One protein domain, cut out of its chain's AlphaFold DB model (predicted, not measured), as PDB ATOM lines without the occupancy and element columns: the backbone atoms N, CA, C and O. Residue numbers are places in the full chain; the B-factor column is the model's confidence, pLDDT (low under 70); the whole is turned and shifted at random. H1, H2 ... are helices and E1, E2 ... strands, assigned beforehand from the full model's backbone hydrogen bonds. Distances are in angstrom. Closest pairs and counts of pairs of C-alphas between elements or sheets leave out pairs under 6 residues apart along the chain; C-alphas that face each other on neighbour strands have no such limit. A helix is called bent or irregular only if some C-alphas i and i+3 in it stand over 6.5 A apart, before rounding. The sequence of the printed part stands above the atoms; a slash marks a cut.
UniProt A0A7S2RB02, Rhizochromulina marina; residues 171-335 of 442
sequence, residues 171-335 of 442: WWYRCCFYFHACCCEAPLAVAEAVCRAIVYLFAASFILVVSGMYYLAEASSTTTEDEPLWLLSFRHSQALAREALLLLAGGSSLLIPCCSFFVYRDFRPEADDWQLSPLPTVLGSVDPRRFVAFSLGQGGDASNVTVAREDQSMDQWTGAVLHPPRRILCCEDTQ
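What this domain is: This is residues 171 to 335 of the 442 residues of a protein of Rhizochromulina marina (UniProt A0A7S2RB02). A long helical hairpin, H1b and H2 side by side, has a small head of loops, the tiny hairpin E1 and E2 and the short helices H3, H4 and H5 packed near one end; at the other end residues 216 to 227 stick out. The printed part has 165 residues with five named helices and two named strands, in the order H1 H2 H3 E1 E2 H4 H5; the sheet E1 - E2 is antiparallel, the class mostly helix. It is loose, radius of gyration of the C-alphas 19.6 A, spanning 72 by 38 by 25 A.

How they stand to each other: Start with H1, residues 171 to 218, one helix by its hydrogen bonds but bent: C-alphas 183 and 186 are 6.6 A apart, giving arms H1a, 171 to 183, and H1b, 186 to 218. H1b touches H2, residues 229 to 254, opposite ways at a shallow tilt of 17 degrees, closest C-alphas Ala 197 and Ala 244, 4.1 A. H1a, with residues 178 to 182 alone, touches H3, residues 260 to 263, at C-alphas 182 and 260, 6.1 A. In the hairpin E1, 279 to 281, and E2, 284 to 286, find N 279 and O 286, 2.9 A. H1b, with 186 to 192 alone, touches H4, 292 to 295, at C-alphas 189 and 293, 5.2 A. H5, 298 to 301, is close to H4 but not clearly touching, closest C-alphas 294 and 300, 6.6 A. Every O i to N i+4 pair is within hydrogen-bond range in H1a, H1b and H2; H3, H4 and H5 are too short for one.

Where its parts are: Find C-alpha 171 at (157.694, 96.996, 48.221); H1a runs 18.1 A, H1b 46.9 A, H2 37.8 A. H5 ends at C-alpha 301, (162.024, 79.195, 53.034).

The domain as a whole: C-alphas 171 and 222 are farthest apart, 72.3 A. The printed part has no cut; H3 to E1 is a long link. Look for pLDDT under 70 at residues 223 to 224, 308 to 311 and 323 to 335.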
ATOM      1  N   TRP A 171     157.051  96.058  47.298       95.56
ATOM      2  CA  TRP A 171     157.694  96.996  48.221       95.56
ATOM      3  C   TRP A 171     157.133  96.880  49.645       95.56
ATOM      4  O   TRP A 171     157.902  96.730  50.596       95.56
ATOM      5  N   TRP A 172     155.804  96.871  49.797       96.69
ATOM      6  CA  TRP A 172     155.156  96.713  51.103       96.69
ATOM      7  C   TRP A 172     155.489  95.366  51.758       96.69
ATOM      8  O   TRP A 172     155.854  95.322  52.933       96.69
ATOM      9  N   TYR A 173     155.439  94.276  50.990       95.69
ATOM     10  CA  TYR A 173     155.795  92.938  51.458       95.69
ATOM     11  C   TYR A 173     157.256  92.865  51.929       95.69
ATOM     12  O   TYR A 173     157.508  92.380  53.031       95.69
ATOM     13  N   ARG A 174     158.209  93.453  51.186       95.00
ATOM     14  CA  ARG A 174     159.612  93.581  51.631       95.00
ATOM     15  C   ARG A 174     159.725  94.373  52.932       95.00
ATOM     16  O   ARG A 174     160.468  93.959  53.817       95.00
ATOM     17  N   CYS A 175     158.984  95.470  53.096       96.38
ATOM     18  CA  CYS A 175     158.962  96.215  54.358       96.38
ATOM     19  C   CYS A 175     158.433  95.371  55.531       96.38
ATOM     20  O   CYS A 175     159.037  95.395  56.601       96.38
ATOM     21  N   CYS A 176     157.363  94.592  55.342       96.75
ATOM     22  CA  CYS A 176     156.846  93.677  56.365       96.75
ATOM     23  C   CYS A 176     157.827  92.537  56.694       96.75
ATOM     24  O   CYS A 176     158.018  92.221  57.867       96.75
ATOM     25  N   PHE A 177     158.478  91.963  55.681       95.88
ATOM     26  CA  PHE A 177     159.489  90.915  55.821       95.88
ATOM     27  C   PHE A 177     160.700  91.412  56.626       95.88
ATOM     28  O   PHE A 177     161.014  90.880  57.689       95.88
ATOM     29  N   TYR A 178     161.311  92.525  56.208       96.31
ATOM     30  CA  TYR A 178     162.433  93.134  56.927       96.31
ATOM     31  C   TYR A 178     162.052  93.642  58.330       96.31
ATOM     32  O   TYR A 178     162.894  93.640  59.228       96.31
ATOM     33  N   PHE A 179     160.794  94.039  58.558       96.75
ATOM     34  CA  PHE A 179     160.292  94.347  59.899       96.75
ATOM     35  C   PHE A 179     160.248  93.098  60.792       96.75
ATOM     36  O   PHE A 179     160.754  93.144  61.910       96.75
ATOM     37  N   HIS A 180     159.709  91.974  60.310       96.88
ATOM     38  CA  HIS A 180     159.650  90.723  61.075       96.88
ATOM     39  C   HIS A 180     161.058  90.177  61.393       96.88
ATOM     40  O   HIS A 180     161.366  89.900  62.557       96.88
ATOM     41  N   ALA A 181     161.960  90.169  60.408       96.50
ATOM     42  CA  ALA A 181     163.371  89.817  60.587       96.50
ATOM     43  C   ALA A 181     164.106  90.684  61.640       96.50
ATOM     44  O   ALA A 181     165.031  90.215  62.308       96.50
ATOM     45  N   CYS A 182     163.728  91.958  61.800       96.75
ATOM     46  CA  CYS A 182     164.317  92.879  62.784       96.75
ATOM     47  C   CYS A 182     163.645  92.845  64.162       96.75
ATOM     48  O   CYS A 182     164.325  93.002  65.174       96.75
ATOM     49  N   CYS A 183     162.321  92.703  64.216       97.12
ATOM     50  CA  CYS A 183     161.533  92.907  65.434       97.12
ATOM     51  C   CYS A 183     161.050  91.606  66.088       97.12
ATOM     52  O   CYS A 183     160.710  91.626  67.270       97.12
ATOM     53  N   CYS A 184     161.045  90.491  65.356       96.81
ATOM     54  CA  CYS A 184     160.655  89.176  65.860       96.81
ATOM     55  C   CYS A 184     161.862  88.231  65.896       96.81
ATOM     56  O   CYS A 184     162.244  87.762  66.966       96.81
ATOM     57  N   GLU A 185     162.508  87.998  64.754       97.31
ATOM     58  CA  GLU A 185     163.515  86.935  64.633       97.31
ATOM     59  C   GLU A 185     164.859  87.294  65.258       97.31
ATOM     60  O   GLU A 185     165.357  86.528  66.079       97.31
ATOM     61  N   ALA A 186     165.437  88.462  64.948       97.88
ATOM     62  CA  ALA A 186     166.716  88.860  65.537       97.88
ATOM     63  C   ALA A 186     166.687  88.882  67.088       97.88
ATOM     64  O   ALA A 186     167.586  88.293  67.689       97.88
ATOM     65  N   PRO A 187     165.660  89.430  67.779       98.31
ATOM     66  CA  PRO A 187     165.555  89.334  69.239       98.31
ATOM     67  C   PRO A 187     165.431  87.896  69.772       98.31
ATOM     68  O   PRO A 187     166.007  87.581  70.815       98.31
ATOM     69  N   LEU A 188     164.719  87.011  69.063       97.88
ATOM     70  CA  LEU A 188     164.611  85.594  69.432       97.88
ATOM     71  C   LEU A 188     165.937  84.849  69.222       97.88
ATOM     72  O   LEU A 188     166.356  84.107  70.108       97.88
ATOM     73  N   ALA A 189     166.642  85.110  68.119       97.44
ATOM     74  CA  ALA A 189     167.980  84.588  67.843       97.44
ATOM     75  C   ALA A 189     169.000  85.048  68.900       97.44
ATOM     76  O   ALA A 189     169.824  84.253  69.341       97.44
ATOM     77  N   VAL A 190     168.917  86.300  69.372       98.38
ATOM     78  CA  VAL A 190     169.735  86.811  70.489       98.38
ATOM     79  C   VAL A 190     169.442  86.056  71.790       98.38
ATOM     80  O   VAL A 190     170.374  85.637  72.477       98.38
ATOM     81  N   ALA A 191     168.167  85.858  72.136       98.00
ATOM     82  CA  ALA A 191     167.786  85.119  73.341       98.00
ATOM     83  C   ALA A 191     168.243  83.650  73.276       98.00
ATOM     84  O   ALA A 191     168.813  83.125  74.234       98.00
ATOM     85  N   GLU A 192     168.059  83.004  72.125       97.25
ATOM     86  CA  GLU A 192     168.548  81.658  71.834       97.25
ATOM     87  C   GLU A 192     170.078  81.564  71.946       97.25
ATOM     88  O   GLU A 192     170.590  80.653  72.601       97.25
ATOM     89  N   ALA A 193     170.803  82.519  71.356       96.81
ATOM     90  CA  ALA A 193     172.259  82.594  71.386       96.81
ATOM     91  C   ALA A 193     172.800  82.641  72.819       96.81
ATOM     92  O   ALA A 193     173.679  81.855  73.173       96.81
ATOM     93  N   VAL A 194     172.247  83.530  73.652       97.94
ATOM     94  CA  VAL A 194     172.647  83.690  75.057       97.94
ATOM     95  C   VAL A 194     172.345  82.420  75.855       97.94
ATOM     96  O   VAL A 194     173.231  81.906  76.538       97.94
ATOM     97  N   CYS A 195     171.135  81.865  75.731       97.69
ATOM     98  CA  CYS A 195     170.750  80.635  76.427       97.69
ATOM     99  C   CYS A 195     171.651  79.447  76.055       97.69
ATOM    100  O   CYS A 195     172.156  78.755  76.941       97.69
ATOM    101  N   ARG A 196     171.906  79.227  74.759       96.00
ATOM    102  CA  ARG A 196     172.785  78.146  74.286       96.00
ATOM    103  C   ARG A 196     174.241  78.356  74.703       96.00
ATOM    104  O   ARG A 196     174.868  77.417  75.183       96.00
ATOM    105  N   ALA A 197     174.772  79.573  74.582       96.75
ATOM    106  CA  ALA A 197     176.147  79.871  74.976       96.75
ATOM    107  C   ALA A 197     176.395  79.627  76.473       96.75
ATOM    108  O   ALA A 197     177.428  79.064  76.828       96.75
ATOM    109  N   ILE A 198     175.441  79.970  77.347       97.81
ATOM    110  CA  ILE A 198     175.518  79.652  78.784       97.81
ATOM    111  C   ILE A 198     175.597  78.132  79.003       97.81
ATOM    112  O   ILE A 198     176.439  77.673  79.776       97.81
ATOM    113  N   VAL A 199     174.779  77.344  78.295       97.12
ATOM    114  CA  VAL A 199     174.798  75.872  78.383       97.12
ATOM    115  C   VAL A 199     176.134  75.293  77.903       97.12
ATOM    116  O   VAL A 199     176.704  74.451  78.597       97.12
ATOM    117  N   TYR A 200     176.684  75.759  76.777       96.62
ATOM    118  CA  TYR A 200     177.979  75.272  76.284       96.62
ATOM    119  C   TYR A 200     179.158  75.697  77.167       96.62
ATOM    120  O   TYR A 200     180.049  74.882  77.399       96.62
ATOM    121  N   LEU A 201     179.162  76.917  77.720       97.38
ATOM    122  CA  LEU A 201     180.186  77.347  78.682       97.38
ATOM    123  C   LEU A 201     180.128  76.521  79.972       97.38
ATOM    124  O   LEU A 201     181.176  76.147  80.502       97.38
ATOM    125  N   PHE A 202     178.926  76.193  80.456       98.19
ATOM    126  CA  PHE A 202     178.756  75.305  81.604       98.19
ATOM    127  C   PHE A 202     179.243  73.881  81.296       98.19
ATOM    128  O   PHE A 202     180.019  73.331  82.073       98.19
ATOM    129  N   ALA A 203     178.868  73.311  80.146       97.00
ATOM    130  CA  ALA A 203     179.301  71.977  79.724       97.00
ATOM    131  C   ALA A 203     180.827  71.886  79.527       97.00
ATOM    132  O   ALA A 203     181.456  70.959  80.035       97.00
ATOM    133  N   ALA A 204     181.433  72.875  78.864       97.19
ATOM    134  CA  ALA A 204     182.883  72.998  78.709       97.19
ATOM    135  C   ALA A 204     183.588  73.057  80.076       97.19
ATOM    136  O   ALA A 204     184.492  72.269  80.352       97.19
ATOM    137  N   SER A 205     183.116  73.929  80.973       97.56
ATOM    138  CA  SER A 205     183.665  74.065  82.329       97.56
ATOM    139  C   SER A 205     183.530  72.772  83.140       97.56
ATOM    140  O   SER A 205     184.471  72.374  83.821       97.56
ATOM    141  N   PHE A 206     182.386  72.087  83.045       97.69
ATOM    142  CA  PHE A 206     182.147  70.810  83.716       97.69
ATOM    143  C   PHE A 206     183.098  69.716  83.214       97.69
ATOM    144  O   PHE A 206     183.715  69.035  84.029       97.69
ATOM    145  N   ILE A 207     183.290  69.597  81.894       96.75
ATOM    146  CA  ILE A 207     184.251  68.657  81.297       96.75
ATOM    147  C   ILE A 207     185.679  68.957  81.774       96.75
ATOM    148  O   ILE A 207     186.377  68.037  82.194       96.75
ATOM    149  N   LEU A 208     186.110  70.225  81.797       96.44
ATOM    150  CA  LEU A 208     187.440  70.592  82.311       96.44
ATOM    151  C   LEU A 208     187.621  70.246  83.794       96.44
ATOM    152  O   LEU A 208     188.689  69.770  84.177       96.44
ATOM    153  N   VAL A 209     186.596  70.452  84.628       97.00
ATOM    154  CA  VAL A 209     186.646  70.092  86.053       97.00
ATOM    155  C   VAL A 209     186.711  68.575  86.233       97.00
ATOM    156  O   VAL A 209     187.580  68.099  86.960       97.00
ATOM    157  N   VAL A 210     185.859  67.805  85.548       96.25
ATOM    158  CA  VAL A 210     185.849  66.334  85.639       96.25
ATOM    159  C   VAL A 210     187.173  65.745  85.149       96.25
ATOM    160  O   VAL A 210     187.781  64.944  85.855       96.25
ATOM    161  N   SER A 211     187.673  66.179  83.992       94.94
ATOM    162  CA  SER A 211     188.924  65.657  83.430       94.94
ATOM    163  C   SER A 211     190.164  66.159  84.176       94.94
ATOM    164  O   SER A 211     191.157  65.441  84.244       94.94
ATOM    165  N   GLY A 212     190.100  67.338  84.808       94.25
ATOM    166  CA  GLY A 212     191.115  67.815  85.748       94.25
ATOM    167  C   GLY A 212     191.144  67.008  87.050       94.25
ATOM    168  O   GLY A 212     192.218  66.631  87.512       94.25
ATOM    169  N   MET A 213     189.978  66.672  87.615       94.38
ATOM    170  CA  MET A 213     189.874  65.772  88.771       94.38
ATOM    171  C   MET A 213     190.362  64.358  88.438       94.38
ATOM    172  O   MET A 213     191.089  63.768  89.234       94.38
ATOM    173  N   TYR A 214     190.018  63.837  87.256       93.06
ATOM    174  CA  TYR A 214     190.510  62.545  86.783       93.06
ATOM    175  C   TYR A 214     192.034  62.556  86.592       93.06
ATOM    176  O   TYR A 214     192.712  61.681  87.120       93.06
ATOM    177  N   TYR A 215     192.595  63.588  85.953       92.25
ATOM    178  CA  TYR A 215     194.047  63.757  85.824       92.25
ATOM    179  C   TYR A 215     194.762  63.825  87.184       92.25
ATOM    180  O   TYR A 215     195.805  63.204  87.356       92.25
ATOM    181  N   LEU A 216     194.200  64.530  88.173       92.75
ATOM    182  CA  LEU A 216     194.772  64.600  89.524       92.75
ATOM    183  C   LEU A 216     194.698  63.268  90.290       92.75
ATOM    184  O   LEU A 216     195.538  63.035  91.157       92.75
ATOM    185  N   ALA A 217     193.731  62.401  89.980       91.38
ATOM    186  CA  ALA A 217     193.674  61.043  90.517       91.38
ATOM    187  C   ALA A 217     194.684  60.118  89.811       91.38
ATOM    188  O   ALA A 217     195.502  59.479  90.472       91.38
ATOM    189  N   GLU A 218     194.678  60.105  88.476       89.25
ATOM    190  CA  GLU A 218     195.533  59.244  87.646       89.25
ATOM    191  C   GLU A 218     197.021  59.630  87.733       89.25
ATOM    192  O   GLU A 218     197.898  58.785  87.599       89.25
ATOM    193  N   ALA A 219     197.345  60.879  88.090       86.88
ATOM    194  CA  ALA A 219     198.713  61.297  88.417       86.88
ATOM    195  C   ALA A 219     199.327  60.555  89.630       86.88
ATOM    196  O   ALA A 219     200.524  60.701  89.888       86.88
ATOM    197  N   SER A 220     198.541  59.763  90.373       84.44
ATOM    198  CA  SER A 220     199.036  58.852  91.417       84.44
ATOM    199  C   SER A 220     199.319  57.418  90.927       84.44
ATOM    200  O   SER A 220     200.004  56.669  91.626       84.44
ATOM    201  N   SER A 221     198.858  57.042  89.729       82.75
ATOM    202  CA  SER A 221     198.982  55.706  89.127       82.75
ATOM    203  C   SER A 221     199.906  55.734  87.902       82.75
ATOM    204  O   SER A 221     199.533  56.098  86.793       82.75
ATOM    205  N   THR A 222     201.156  55.312  88.088       77.44
ATOM    206  CA  THR A 222     202.238  55.456  87.097       77.44
ATOM    207  C   THR A 222     202.220  54.414  85.959       77.44
ATOM    208  O   THR A 222     203.269  53.842  85.660       77.44
ATOM    209  N   THR A 223     201.064  54.106  85.351       65.94
ATOM    210  CA  THR A 223     200.938  52.988  84.382       65.94
ATOM    211  C   THR A 223     199.789  53.117  83.365       65.94
ATOM    212  O   THR A 223     198.705  52.601  83.619       65.94
ATOM    213  N   THR A 224     200.082  53.674  82.182       68.50
ATOM    214  CA  THR A 224     199.536  53.299  80.847       68.50
ATOM    215  C   THR A 224     200.334  54.005  79.735       68.50
ATOM    216  O   THR A 224     201.033  54.980  80.007       68.50
ATOM    217  N   GLU A 225     200.261  53.504  78.493       83.50
ATOM    218  CA  GLU A 225     200.908  54.104  77.301       83.50
ATOM    219  C   GLU A 225     199.904  54.743  76.307       83.50
ATOM    220  O   GLU A 225     200.306  55.242  75.256       83.50
ATOM    221  N   ASP A 226     198.603  54.734  76.620       84.12
ATOM    222  CA  ASP A 226     197.518  55.211  75.743       84.12
ATOM    223  C   ASP A 226     197.451  56.755  75.610       84.12
ATOM    224  O   ASP A 226     197.958  57.485  76.466       84.12
ATOM    225  N   GLU A 227     196.800  57.288  74.553       81.81
ATOM    226  CA  GLU A 227     196.617  58.752  74.411       81.81
ATOM    227  C   GLU A 227     195.809  59.277  75.620       81.81
ATOM    228  O   GLU A 227     194.721  58.764  75.903       81.81
ATOM    229  N   PRO A 228     196.298  60.288  76.364       87.31
ATOM    230  CA  PRO A 228     195.678  60.679  77.622       87.31
ATOM    231  C   PRO A 228     194.241  61.185  77.437       87.31
ATOM    232  O   PRO A 228     194.007  62.206  76.790       87.31
ATOM    233  N   LEU A 229     193.277  60.545  78.110       87.81
ATOM    234  CA  LEU A 229     191.846  60.899  78.065       87.81
ATOM    235  C   LEU A 229     191.563  62.386  78.370       87.81
ATOM    236  O   LEU A 229     190.618  62.974  77.828       87.81
ATOM    237  N   TRP A 230     192.393  63.021  79.206       89.75
ATOM    238  CA  TRP A 230     192.286  64.453  79.498       89.75
ATOM    239  C   TRP A 230     192.525  65.331  78.261       89.75
ATOM    240  O   TRP A 230     191.880  66.370  78.138       89.75
ATOM    241  N   LEU A 231     193.370  64.911  77.312       91.25
ATOM    242  CA  LEU A 231     193.631  65.634  76.063       91.25
ATOM    243  C   LEU A 231     192.423  65.569  75.123       91.25
ATOM    244  O   LEU A 231     192.032  66.587  74.549       91.25
ATOM    245  N   LEU A 232     191.775  64.403  75.021       92.06
ATOM    246  CA  LEU A 232     190.529  64.248  74.266       92.06
ATOM    247  C   LEU A 232     189.405  65.105  74.868       92.06
ATOM    248  O   LEU A 232     188.700  65.804  74.139       92.06
ATOM    249  N   SER A 233     189.287  65.120  76.197       94.06
ATOM    250  CA  SER A 233     188.332  65.974  76.919       94.06
ATOM    251  C   SER A 233     188.621  67.466  76.727       94.06
ATOM    252  O   SER A 233     187.702  68.262  76.545       94.06
ATOM    253  N   PHE A 234     189.898  67.854  76.727       93.25
ATOM    254  CA  PHE A 234     190.330  69.228  76.497       93.25
ATOM    255  C   PHE A 234     189.969  69.698  75.080       93.25
ATOM    256  O   PHE A 234     189.370  70.764  74.941       93.25
ATOM    257  N   ARG A 235     190.211  68.871  74.047       93.44
ATOM    258  CA  ARG A 235     189.755  69.125  72.663       93.44
ATOM    259  C   ARG A 235     188.226  69.329  72.601       93.44
ATOM    260  O   ARG A 235     187.766  70.298  71.999       93.44
ATOM    261  N   HIS A 236     187.437  68.492  73.285       94.00
ATOM    262  CA  HIS A 236     185.969  68.638  73.350       94.00
ATOM    263  C   HIS A 236     185.524  69.921  74.070       94.00
ATOM    264  O   HIS A 236     184.641  70.630  73.585       94.00
ATOM    265  N   SER A 237     186.153  70.268  75.196       95.50
ATOM    266  CA  SER A 237     185.865  71.525  75.892       95.50
ATOM    267  C   SER A 237     186.246  72.753  75.063       95.50
ATOM    268  O   SER A 237     185.546  73.762  75.143       95.50
ATOM    269  N   GLN A 238     187.339  72.703  74.296       94.75
ATOM    270  CA  GLN A 238     187.718  73.785  73.388       94.75
ATOM    271  C   GLN A 238     186.674  73.969  72.284       94.75
ATOM    272  O   GLN A 238     186.286  75.104  72.011       94.75
ATOM    273  N   ALA A 239     186.164  72.877  71.704       93.56
ATOM    274  CA  ALA A 239     185.082  72.935  70.725       93.56
ATOM    275  C   ALA A 239     183.808  73.560  71.327       93.56
ATOM    276  O   ALA A 239     183.302  74.541  70.789       93.56
ATOM    277  N   LEU A 240     183.344  73.091  72.492       94.94
ATOM    278  CA  LEU A 240     182.170  73.655  73.181       94.94
ATOM    279  C   LEU A 240     182.333  75.148  73.518       94.94
ATOM    280  O   LEU A 240     181.418  75.941  73.293       94.94
ATOM    281  N   ALA A 241     183.508  75.559  74.005       95.81
ATOM    282  CA  ALA A 241     183.802  76.966  74.271       95.81
ATOM    283  C   ALA A 241     183.827  77.812  72.981       95.81
ATOM    284  O   ALA A 241     183.334  78.940  72.980       95.81
ATOM    285  N   ARG A 242     184.338  77.266  71.867       94.25
ATOM    286  CA  ARG A 242     184.317  77.911  70.544       94.25
ATOM    287  C   ARG A 242     182.885  78.112  70.036       94.25
ATOM    288  O   ARG A 242     182.570  79.205  69.579       94.25
ATOM    289  N   GLU A 243     182.009  77.113  70.166       94.56
ATOM    290  CA  GLU A 243     180.590  77.244  69.790       94.56
ATOM    291  C   GLU A 243     179.850  78.279  70.650       94.56
ATOM    292  O   GLU A 243     179.035  79.046  70.135       94.56
ATOM    293  N   ALA A 244     180.166  78.376  71.947       96.19
ATOM    294  CA  ALA A 244     179.630  79.441  72.792       96.19
ATOM    295  C   ALA A 244     180.062  80.836  72.307       96.19
ATOM    296  O   ALA A 244     179.243  81.754  72.256       96.19
ATOM    297  N   LEU A 245     181.333  80.997  71.923       95.75
ATOM    298  CA  LEU A 245     181.867  82.256  71.396       95.75
ATOM    299  C   LEU A 245     181.287  82.607  70.015       95.75
ATOM    300  O   LEU A 245     180.979  83.776  69.793       95.75
ATOM    301  N   LEU A 246     181.063  81.625  69.131       95.00
ATOM    302  CA  LEU A 246     180.335  81.806  67.862       95.00
ATOM    303  C   LEU A 246     178.938  82.382  68.099       95.00
ATOM    304  O   LEU A 246     178.565  83.396  67.509       95.00
ATOM    305  N   LEU A 247     178.169  81.760  68.997       96.06
ATOM    306  CA  LEU A 247     176.799  82.183  69.280       96.06
ATOM    307  C   LEU A 247     176.757  83.554  69.960       96.06
ATOM    308  O   LEU A 247     175.940  84.386  69.575       96.06
ATOM    309  N   LEU A 248     177.664  83.847  70.897       97.19
ATOM    310  CA  LEU A 248     177.769  85.183  71.496       97.19
ATOM    311  C   LEU A 248     178.200  86.250  70.479       97.19
ATOM    312  O   LEU A 248     177.694  87.371  70.539       97.19
ATOM    313  N   ALA A 249     179.075  85.929  69.521       96.88
ATOM    314  CA  ALA A 249     179.455  86.846  68.443       96.88
ATOM    315  C   ALA A 249     178.287  87.110  67.475       96.88
ATOM    316  O   ALA A 249     178.024  88.264  67.131       96.88
ATOM    317  N   GLY A 250     177.535  86.072  67.093       97.19
ATOM    318  CA  GLY A 250     176.319  86.209  66.287       97.19
ATOM    319  C   GLY A 250     175.238  87.021  67.008       97.19
ATOM    320  O   GLY A 250     174.789  88.045  66.500       97.19
ATOM    321  N   GLY A 251     174.890  86.640  68.239       97.75
ATOM    322  CA  GLY A 251     173.909  87.352  69.064       97.75
ATOM    323  C   GLY A 251     174.290  88.811  69.343       97.75
ATOM    324  O   GLY A 251     173.464  89.703  69.182       97.75
ATOM    325  N   SER A 252     175.549  89.108  69.681       97.94
ATOM    326  CA  SER A 252     175.982  90.507  69.868       97.94
ATOM    327  C   SER A 252     175.989  91.327  68.574       97.94
ATOM    328  O   SER A 252     175.799  92.540  68.634       97.94
ATOM    329  N   SER A 253     176.114  90.684  67.409       97.94
ATOM    330  CA  SER A 253     175.949  91.349  66.110       97.94
ATOM    331  C   SER A 253     174.469  91.603  65.791       97.94
ATOM    332  O   SER A 253     174.127  92.665  65.285       97.94
ATOM    333  N   LEU A 254     173.565  90.693  66.169       97.88
ATOM    334  CA  LEU A 254     172.108  90.853  66.024       97.88
ATOM    335  C   LEU A 254     171.481  91.858  67.010       97.88
ATOM    336  O   LEU A 254     170.367  92.320  66.776       97.88
ATOM    337  N   LEU A 255     172.193  92.245  68.076       97.25
ATOM    338  CA  LEU A 255     171.823  93.394  68.918       97.25
ATOM    339  C   LEU A 255     171.979  94.745  68.196       97.25
ATOM    340  O   LEU A 255     171.424  95.745  68.655       97.25
ATOM    341  N   ILE A 256     172.728  94.801  67.090       97.00
ATOM    342  CA  ILE A 256     172.835  96.002  66.258       97.00
ATOM    343  C   ILE A 256     171.568  96.087  65.387       97.00
ATOM    344  O   ILE A 256     171.285  95.150  64.632       97.00
ATOM    345  N   PRO A 257     170.794  97.191  65.445       93.38
ATOM    346  CA  PRO A 257     169.603  97.347  64.617       93.38
ATOM    347  C   PRO A 257     169.904  97.138  63.131       93.38
ATOM    348  O   PRO A 257     170.926  97.603  62.624       93.38
ATOM    349  N   CYS A 258     168.993  96.457  62.436       94.88
ATOM    350  CA  CYS A 258     169.097  96.116  61.015       94.88
ATOM    351  C   CYS A 258     170.212  95.122  60.629       94.88
ATOM    352  O   CYS A 258     170.355  94.839  59.442       94.88
ATOM    353  N   CYS A 259     170.967  94.515  61.558       96.38
ATOM    354  CA  CYS A 259     171.979  93.514  61.173       96.38
ATOM    355  C   CYS A 259     171.398  92.215  60.579       96.38
ATOM    356  O   CYS A 259     172.089  91.549  59.809       96.38
ATOM    357  N   SER A 260     170.123  91.886  60.817       96.38
ATOM    358  CA  SER A 260     169.435  90.810  60.083       96.38
ATOM    359  C   SER A 260     169.242  91.119  58.590       96.38
ATOM    360  O   SER A 260     169.050  90.194  57.804       96.38
ATOM    361  N   PHE A 261     169.404  92.370  58.136       96.50
ATOM    362  CA  PHE A 261     169.408  92.685  56.700       96.50
ATOM    363  C   PHE A 261     170.603  92.060  55.966       96.50
ATOM    364  O   PHE A 261     170.512  91.860  54.763       96.50
ATOM    365  N   PHE A 262     171.704  91.722  56.652       97.44
ATOM    366  CA  PHE A 262     172.809  90.977  56.030       97.44
ATOM    367  C   PHE A 262     172.438  89.513  55.771       97.44
ATOM    368  O   PHE A 262     172.784  88.981  54.720       97.44
ATOM    369  N   VAL A 263     171.690  88.903  56.696       97.62
ATOM    370  CA  VAL A 263     171.174  87.529  56.584       97.62
ATOM    371  C   VAL A 263     170.196  87.411  55.413       97.62
ATOM    372  O   VAL A 263     170.282  86.475  54.626       97.62
ATOM    373  N   TYR A 264     169.329  88.413  55.251       97.62
ATOM    374  CA  TYR A 264     168.288  88.457  54.222       97.62
ATOM    375  C   TYR A 264     168.647  89.299  52.982       97.62
ATOM    376  O   TYR A 264     167.768  89.605  52.181       97.62
ATOM    377  N   ARG A 265     169.915  89.697  52.790       96.62
ATOM    378  CA  ARG A 265     170.303  90.686  51.755       96.62
ATOM    379  C   ARG A 265     169.942  90.265  50.322       96.62
ATOM    380  O   ARG A 265     169.731  91.121  49.466       96.62
ATOM    381  N   ASP A 266     169.935  88.956  50.073       96.06
ATOM    382  CA  ASP A 266     169.745  88.350  48.755       96.06
ATOM    383  C   ASP A 266     168.261  88.021  48.479       96.06
ATOM    384  O   ASP A 266     167.922  87.604  47.374       96.06
ATOM    385  N   PHE A 267     167.367  88.277  49.447       96.56
ATOM    386  CA  PHE A 267     165.921  88.088  49.324       96.56
ATOM    387  C   PHE A 267     165.298  89.019  48.270       96.56
ATOM    388  O   PHE A 267     165.422  90.252  48.325       96.56
ATOM    389  N   ARG A 268     164.569  88.411  47.330       94.62
ATOM    390  CA  ARG A 268     163.821  89.071  46.256       94.62
ATOM    391  C   ARG A 268     162.432  88.436  46.191       94.62
ATOM    392  O   ARG A 268     162.362  87.256  45.878       94.62
ATOM    393  N   PRO A 269     161.335  89.162  46.455       92.75
ATOM    394  CA  PRO A 269     159.992  88.579  46.384       92.75
ATOM    395  C   PRO A 269     159.528  88.306  44.944       92.75
ATOM    396  O   PRO A 269     158.424  87.813  44.742       92.75
ATOM    397  N   GLU A 270     160.333  88.690  43.950       89.88
ATOM    398  CA  GLU A 270     160.117  88.434  42.528       89.88
ATOM    399  C   GLU A 270     160.863  87.174  42.028       89.88
ATOM    400  O   GLU A 270     160.861  86.914  40.827       89.88
ATOM    401  N   ALA A 271     161.541  86.433  42.917       91.50
ATOM    402  CA  ALA A 271     162.258  85.197  42.610       91.50
ATOM    403  C   ALA A 271     161.799  84.066  43.540       91.50
ATOM    404  O   ALA A 271     161.733  84.260  44.752       91.50
ATOM    405  N   ASP A 272     161.520  82.894  42.970       86.62
ATOM    406  CA  ASP A 272     161.104  81.711  43.734       86.62
ATOM    407  C   ASP A 272     162.261  81.165  44.598       86.62
ATOM    408  O   ASP A 272     162.061  80.761  45.740       86.62
ATOM    409  N   ASP A 273     163.493  81.242  44.077       93.06
ATOM    410  CA  ASP A 273     164.728  80.870  44.769       93.06
ATOM    411  C   ASP A 273     165.464  82.076  45.371       93.06
ATOM    412  O   ASP A 273     165.796  83.051  44.688       93.06
ATOM    413  N   TRP A 274     165.837  81.955  46.645       95.94
ATOM    414  CA  TRP A 274     166.733  82.880  47.339       95.94
ATOM    415  C   TRP A 274     167.529  82.150  48.438       95.94
ATOM    416  O   TRP A 274     167.182  81.042  48.844       95.94
ATOM    417  N   GLN A 275     168.615  82.761  48.920       95.81
ATOM    418  CA  GLN A 275     169.529  82.150  49.894       95.81
ATOM    419  C   GLN A 275     169.762  83.054  51.109       95.81
ATOM    420  O   GLN A 275     169.913  84.270  50.971       95.81
ATOM    421  N   LEU A 276     169.863  82.450  52.299       96.50
ATOM    422  CA  LEU A 276     170.396  83.121  53.484       96.50
ATOM    423  C   LEU A 276     171.876  83.441  53.270       96.50
ATOM    424  O   LEU A 276     172.634  82.589  52.806       96.50
ATOM    425  N   SER A 277     172.296  84.634  53.679       97.12
ATOM    426  CA  SER A 277     173.696  85.059  53.652       97.12
ATOM    427  C   SER A 277     174.358  84.984  55.038       97.12
ATOM    428  O   SER A 277     173.675  85.118  56.056       97.12
ATOM    429  N   PRO A 278     175.693  84.802  55.117       97.19
ATOM    430  CA  PRO A 278     176.421  84.748  56.385       97.19
ATOM    431  C   PRO A 278     176.218  86.010  57.230       97.19
ATOM    432  O   PRO A 278     176.333  87.132  56.729       97.19
ATOM    433  N   LEU A 279     176.017  85.836  58.538       97.56
ATOM    434  CA  LEU A 279     175.943  86.933  59.499       97.56
ATOM    435  C   LEU A 279     177.368  87.441  59.801       97.56
ATOM    436  O   LEU A 279     178.165  86.687  60.367       97.56
ATOM    437  N   PRO A 280     177.734  88.692  59.457       97.69
ATOM    438  CA  PRO A 280     179.049  89.231  59.789       97.69
ATOM    439  C   PRO A 280     179.146  89.544  61.289       97.69
ATOM    440  O   PRO A 280     178.282  90.224  61.840       97.69
ATOM    441  N   THR A 281     180.220  89.091  61.940       97.12
ATOM    442  CA  THR A 281     180.491  89.352  63.364       97.12
ATOM    443  C   THR A 281     181.924  89.836  63.593       97.12
ATOM    444  O   THR A 281     182.785  89.728  62.719       97.12
ATOM    445  N   VAL A 282     182.216  90.318  64.806       95.06
ATOM    446  CA  VAL A 282     183.569  90.752  65.215       95.06
ATOM    447  C   VAL A 282     184.624  89.636  65.219       95.06
ATOM    448  O   VAL A 282     185.812  89.934  65.305       95.06
ATOM    449  N   LEU A 283     184.210  88.368  65.123       94.38
ATOM    450  CA  LEU A 283     185.097  87.206  65.016       94.38
ATOM    451  C   LEU A 283     185.080  86.568  63.604       94.38
ATOM    452  O   LEU A 283     185.686  85.521  63.398       94.38
ATOM    453  N   GLY A 284     184.402  87.183  62.626       95.50
ATOM    454  CA  GLY A 284     184.199  86.654  61.267       95.50
ATOM    455  C   GLY A 284     182.734  86.310  60.975       95.50
ATOM    456  O   GLY A 284     181.839  86.651  61.750       95.50
ATOM    457  N   SER A 285     182.468  85.658  59.845       96.50
ATOM    458  CA  SER A 285     181.122  85.178  59.496       96.50
ATOM    459  C   SER A 285     180.668  84.019  60.382       96.50
ATOM    460  O   SER A 285     181.427  83.072  60.599       96.50
ATOM    461  N   VAL A 286     179.410  84.089  60.822       96.06
ATOM    462  CA  VAL A 286     178.674  83.021  61.513       96.06
ATOM    463  C   VAL A 286     177.479  82.607  60.657       96.06
ATOM    464  O   VAL A 286     176.802  83.450  60.064       96.06
ATOM    465  N   ASP A 287     177.200  81.311  60.606       95.81
ATOM    466  CA  ASP A 287     176.062  80.764  59.877       95.81
ATOM    467  C   ASP A 287     174.719  81.098  60.570       95.81
ATOM    468  O   ASP A 287     174.493  80.666  61.708       95.81
ATOM    469  N   PRO A 288     173.787  81.836  59.930       96.06
ATOM    470  CA  PRO A 288     172.498  82.176  60.538       96.06
ATOM    471  C   PRO A 288     171.613  80.951  60.810       96.06
ATOM    472  O   PRO A 288     170.801  80.986  61.734       96.06
ATOM    473  N   ARG A 289     171.789  79.840  60.079       94.19
ATOM    474  CA  ARG A 289     170.972  78.618  60.216       94.19
ATOM    475  C   ARG A 289     171.171  77.925  61.570       94.19
ATOM    476  O   ARG A 289     170.337  77.117  61.984       94.19
ATOM    477  N   ARG A 290     172.245  78.279  62.293       92.81
ATOM    478  CA  ARG A 290     172.524  77.871  63.683       92.81
ATOM    479  C   ARG A 290     171.448  78.341  64.668       92.81
ATOM    480  O   ARG A 290     171.240  77.670  65.686       92.81
ATOM    481  N   PHE A 291     170.776  79.457  64.379       95.44
ATOM    482  CA  PHE A 291     169.665  79.992  65.167       95.44
ATOM    483  C   PHE A 291     168.338  79.443  64.624       95.44
ATOM    484  O   PHE A 291     168.005  79.638  63.455       95.44
ATOM    485  N   VAL A 292     167.565  78.770  65.478       94.38
ATOM    486  CA  VAL A 292     166.223  78.254  65.159       94.38
ATOM    487  C   VAL A 292     165.263  79.392  64.820       94.38
ATOM    488  O   VAL A 292     164.377  79.204  63.993       94.38
ATOM    489  N   ALA A 293     165.472  80.584  65.383       95.81
ATOM    490  CA  ALA A 293     164.698  81.774  65.026       95.81
ATOM    491  C   ALA A 293     164.837  82.201  63.547       95.81
ATOM    492  O   ALA A 293     163.946  82.880  63.050       95.81
ATOM    493  N   PHE A 294     165.907  81.794  62.846       95.81
ATOM    494  CA  PHE A 294     166.016  81.956  61.390       95.81
ATOM    495  C   PHE A 294     165.663  80.666  60.645       95.81
ATOM    496  O   PHE A 294     164.852  80.716  59.729       95.81
ATOM    497  N   SER A 295     166.211  79.507  61.036       93.56
ATOM    498  CA  SER A 295     165.984  78.257  60.286       93.56
ATOM    499  C   SER A 295     164.558  77.704  60.380       93.56
ATOM    500  O   SER A 295     164.144  77.007  59.466       93.56
ATOM    501  N   LEU A 296     163.786  78.034  61.424       92.38
ATOM    502  CA  LEU A 296     162.336  77.778  61.501       92.38
ATOM    503  C   LEU A 296     161.502  79.079  61.471       92.38
ATOM    504  O   LEU A 296     160.321  79.062  61.823       92.38
ATOM    505  N   GLY A 297     162.126  80.206  61.113       94.50
ATOM    506  CA  GLY A 297     161.457  81.477  60.817       94.50
ATOM    507  C   GLY A 297     161.265  81.656  59.309       94.50
ATOM    508  O   GLY A 297     161.285  80.683  58.560       94.50
ATOM    509  N   GLN A 298     161.172  82.904  58.845       94.19
ATOM    510  CA  GLN A 298     161.135  83.243  57.411       94.19
ATOM    511  C   GLN A 298     162.398  82.797  56.660       94.19
ATOM    512  O   GLN A 298     162.387  82.659  55.442       94.19
ATOM    513  N   GLY A 299     163.496  82.556  57.378       94.69
ATOM    514  CA  GLY A 299     164.714  81.990  56.820       94.69
ATOM    515  C   GLY A 299     164.582  80.527  56.402       94.69
ATOM    516  O   GLY A 299     165.375  80.090  55.576       94.69
ATOM    517  N   GLY A 300     163.593  79.790  56.922       93.88
ATOM    518  CA  GLY A 300     163.339  78.391  56.570       93.88
ATOM    519  C   GLY A 300     162.991  78.179  55.094       93.88
ATOM    520  O   GLY A 300     163.316  77.130  54.546       93.88
ATOM    521  N   ASP A 301     162.424  79.202  54.447       93.19
ATOM    522  CA  ASP A 301     162.024  79.195  53.034       93.19
ATOM    523  C   ASP A 301     163.204  79.439  52.062       93.19
ATOM    524  O   ASP A 301     162.998  79.555  50.855       93.19
ATOM    525  N   ALA A 302     164.442  79.572  52.553       94.62
ATOM    526  CA  ALA A 302     165.619  79.759  51.702       94.62
ATOM    527  C   ALA A 302     166.148  78.426  51.158       94.62
ATOM    528  O   ALA A 302     166.343  77.466  51.912       94.62
ATOM    529  N   SER A 303     166.525  78.389  49.878       93.00
ATOM    530  CA  SER A 303     166.983  77.159  49.214       93.00
ATOM    531  C   SER A 303     168.280  76.579  49.787       93.00
ATOM    532  O   SER A 303     168.568  75.404  49.588       93.00
ATOM    533  N   ASN A 304     169.041  77.353  50.571       91.94
ATOM    534  CA  ASN A 304     170.204  76.860  51.310       91.94
ATOM    535  C   ASN A 304     169.915  76.411  52.760       91.94
ATOM    536  O   ASN A 304     170.860  76.042  53.456       91.94
ATOM    537  N   VAL A 305     168.668  76.384  53.250       90.56
ATOM    538  CA  VAL A 305     168.341  75.761  54.557       90.56
ATOM    539  C   VAL A 305     168.109  74.257  54.445       90.56
ATOM    540  O   VAL A 305     168.524  73.509  55.329       90.56
ATOM    541  N   THR A 306     167.499  73.802  53.352       82.12
ATOM    542  CA  THR A 306     167.210  72.379  53.104       82.12
ATOM    543  C   THR A 306     168.462  71.557  52.776       82.12
ATOM    544  O   THR A 306     168.477  70.345  52.998       82.12
ATOM    545  N   VAL A 307     169.542  72.195  52.298       75.69
ATOM    546  CA  VAL A 307     170.788  71.517  51.899       75.69
ATOM    547  C   VAL A 307     171.504  70.901  53.105       75.69
ATOM    548  O   VAL A 307     172.223  71.555  53.865       75.69
ATOM    549  N   ALA A 308     171.328  69.593  53.258       63.06
ATOM    550  CA  ALA A 308     171.812  68.826  54.394       63.06
ATOM    551  C   ALA A 308     173.296  68.428  54.271       63.06
ATOM    552  O   ALA A 308     173.594  67.277  53.938       63.06
ATOM    553  N   ARG A 309     174.238  69.336  54.579       61.00
ATOM    554  CA  ARG A 309     175.646  68.944  54.800       61.00
ATOM    555  C   ARG A 309     176.510  69.921  55.593       61.00
ATOM    556  O   ARG A 309     176.352  71.136  55.534       61.00
ATOM    557  N   GLU A 310     177.496  69.334  56.265       61.50
ATOM    558  CA  GLU A 310     178.614  70.014  56.932       61.50
ATOM    559  C   GLU A 310     179.504  70.761  55.919       61.50
ATOM    560  O   GLU A 310     180.014  71.839  56.222       61.50
ATOM    561  N   ASP A 311     179.597  70.236  54.688       66.94
ATOM    562  CA  ASP A 311     180.371  70.775  53.556       66.94
ATOM    563  C   ASP A 311     180.000  72.212  53.143       66.94
ATOM    564  O   ASP A 311     180.759  72.857  52.423       66.94
ATOM    565  N   GLN A 312     178.824  72.707  53.550       83.44
ATOM    566  CA  GLN A 312     178.299  74.018  53.154       83.44
ATOM    567  C   GLN A 312     178.034  74.958  54.340       83.44
ATOM    568  O   GLN A 312     177.164  75.825  54.235       83.44
ATOM    569  N   SER A 313     178.727  74.818  55.479       88.19
ATOM    570  CA  SER A 313     178.615  75.823  56.552       88.19
ATOM    571  C   SER A 313     178.996  77.224  56.051       88.19
ATOM    572  O   SER A 313     179.979  77.395  55.332       88.19
ATOM    573  N   MET A 314     178.233  78.238  56.467       92.81
ATOM    574  CA  MET A 314     178.538  79.651  56.214       92.81
ATOM    575  C   MET A 314     179.473  80.271  57.272       92.81
ATOM    576  O   MET A 314     179.774  81.467  57.209       92.81
ATOM    577  N   ASP A 315     179.943  79.481  58.243       92.31
ATOM    578  CA  ASP A 315     180.980  79.908  59.186       92.31
ATOM    579  C   ASP A 315     182.335  80.069  58.478       92.31
ATOM    580  O   ASP A 315     182.757  79.219  57.698       92.31
ATOM    581  N   GLN A 316     183.092  81.110  58.823       92.94
ATOM    582  CA  GLN A 316     184.454  81.304  58.295       92.94
ATOM    583  C   GLN A 316     185.533  80.443  58.986       92.94
ATOM    584  O   GLN A 316     186.720  80.612  58.700       92.94
ATOM    585  N   TRP A 317     185.173  79.591  59.952       85.88
ATOM    586  CA  TRP A 317     186.133  78.942  60.857       85.88
ATOM    587  C   TRP A 317     186.270  77.448  60.572       85.88
ATOM    588  O   TRP A 317     185.287  76.737  60.392       85.88
ATOM    589  N   THR A 318     187.504  76.950  60.604       83.81
ATOM    590  CA  THR A 318     187.813  75.541  60.353       83.81
ATOM    591  C   THR A 318     187.590  74.651  61.585       83.81
ATOM    592  O   THR A 318     187.773  75.067  62.733       83.81
ATOM    593  N   GLY A 319     187.237  73.386  61.335       82.19
ATOM    594  CA  GLY A 319     187.099  72.325  62.343       82.19
ATOM    595  C   GLY A 319     185.651  72.037  62.759       82.19
ATOM    596  O   GLY A 319     184.821  72.942  62.776       82.19
ATOM    597  N   ALA A 320     185.385  70.778  63.129       78.88
ATOM    598  CA  ALA A 320     184.056  70.188  63.338       78.88
ATOM    599  C   ALA A 320     183.042  71.111  64.038       78.88
ATOM    600  O   ALA A 320     183.298  71.624  65.128       78.88
ATOM    601  N   VAL A 321     181.884  71.310  63.409       80.25
ATOM    602  CA  VAL A 321     180.772  72.111  63.934       80.25
ATOM    603  C   VAL A 321     179.902  71.217  64.820       80.25
ATOM    604  O   VAL A 321     179.275  70.290  64.322       80.25
ATOM    605  N   LEU A 322     179.839  71.478  66.133       77.75
ATOM    606  CA  LEU A 322     179.087  70.608  67.062       77.75
ATOM    607  C   LEU A 322     177.562  70.695  66.890       77.75
ATOM    608  O   LEU A 322     176.837  69.809  67.332       77.75
ATOM    609  N   HIS A 323     177.074  71.778  66.286       68.25
ATOM    610  CA  HIS A 323     175.664  71.981  65.974       68.25
ATOM    611  C   HIS A 323     175.515  72.400  64.511       68.25
ATOM    612  O   HIS A 323     175.380  73.599  64.239       68.25
ATOM    613  N   PRO A 324     175.567  71.439  63.568       61.22
ATOM    614  CA  PRO A 324     175.225  71.717  62.182       61.22
ATOM    615  C   PRO A 324     173.777  72.230  62.099       61.22
ATOM    616  O   PRO A 324     172.971  71.948  63.000       61.22
ATOM    617  N   PRO A 325     173.420  72.973  61.034       61.44
ATOM    618  CA  PRO A 325     172.033  73.314  60.746       61.44
ATOM    619  C   PRO A 325     171.148  72.072  60.864       61.44
ATOM    620  O   PRO A 325     171.483  71.007  60.340       61.44
ATOM    621  N   ARG A 326     170.029  72.177  61.590       61.28
ATOM    622  CA  ARG A 326     169.092  71.053  61.677       61.28
ATOM    623  C   ARG A 326     168.568  70.777  60.277       61.28
ATOM    624  O   ARG A 326     167.929  71.652  59.703       61.28
ATOM    625  N   ARG A 327     168.776  69.554  59.780       60.12
ATOM    626  CA  ARG A 327     168.054  69.054  58.609       60.12
ATOM    627  C   ARG A 327     166.564  69.132  58.929       60.12
ATOM    628  O   ARG A 327     166.065  68.356  59.746       60.12
ATOM    629  N   ILE A 328     165.887  70.107  58.334       59.16
ATOM    630  CA  ILE A 328     164.432  70.149  58.319       59.16
ATOM    631  C   ILE A 328     164.035  68.977  57.435       59.16
ATOM    632  O   ILE A 328     164.269  68.999  56.232       59.16
ATOM    633  N   LEU A 329     163.525  67.915  58.053       57.69
ATOM    634  CA  LEU A 329     162.836  66.870  57.314       57.69
ATOM    635  C   LEU A 329     161.540  67.511  56.827       57.69
ATOM    636  O   LEU A 329     160.623  67.724  57.626       57.69
ATOM    637  N   CYS A 330     161.501  67.885  55.549       55.72
ATOM    638  CA  CYS A 330     160.271  68.336  54.920       55.72
ATOM    639  C   CYS A 330     159.211  67.242  55.099       55.72
ATOM    640  O   CYS A 330     159.519  66.047  55.089       55.72
ATOM    641  N   CYS A 331     157.950  67.627  55.298       53.00
ATOM    642  CA  CYS A 331     156.892  66.644  55.552       53.00
ATOM    643  C   CYS A 331     156.749  65.634  54.396       53.00
ATOM    644  O   CYS A 331     156.341  64.497  54.629       53.00
ATOM    645  N   GLU A 332     157.152  66.034  53.189       57.25
ATOM    646  CA  GLU A 332     157.204  65.221  51.973       57.25
ATOM    647  C   GLU A 332     158.274  64.116  52.055       57.25
ATOM    648  O   GLU A 332     157.912  62.959  51.845       57.25
ATOM    649  N   ASP A 333     159.504  64.396  52.526       52.19
ATOM    650  CA  ASP A 333     160.506  63.358  52.861       52.19
ATOM    651  C   ASP A 333     159.895  62.307  53.802       52.19
ATOM    652  O   ASP A 333     160.071  61.104  53.618       52.19
ATOM    653  N   THR A 334     159.130  62.739  54.815       51.09
ATOM    654  CA  THR A 334     158.475  61.801  55.746       51.09
ATOM    655  C   THR A 334     157.240  61.107  55.176       51.09
ATOM    656  O   THR A 334     156.772  60.146  55.783       51.09
ATOM    657  N   GLN A 335     156.708  61.548  54.034       50.97
ATOM    658  CA  GLN A 335     155.664  60.835  53.300       50.97
ATOM    659  C   GLN A 335     156.287  59.783  52.375       50.97
ATOM    660  O   GLN A 335     155.837  58.640  52.389       50.97
TER     661      GLN A 335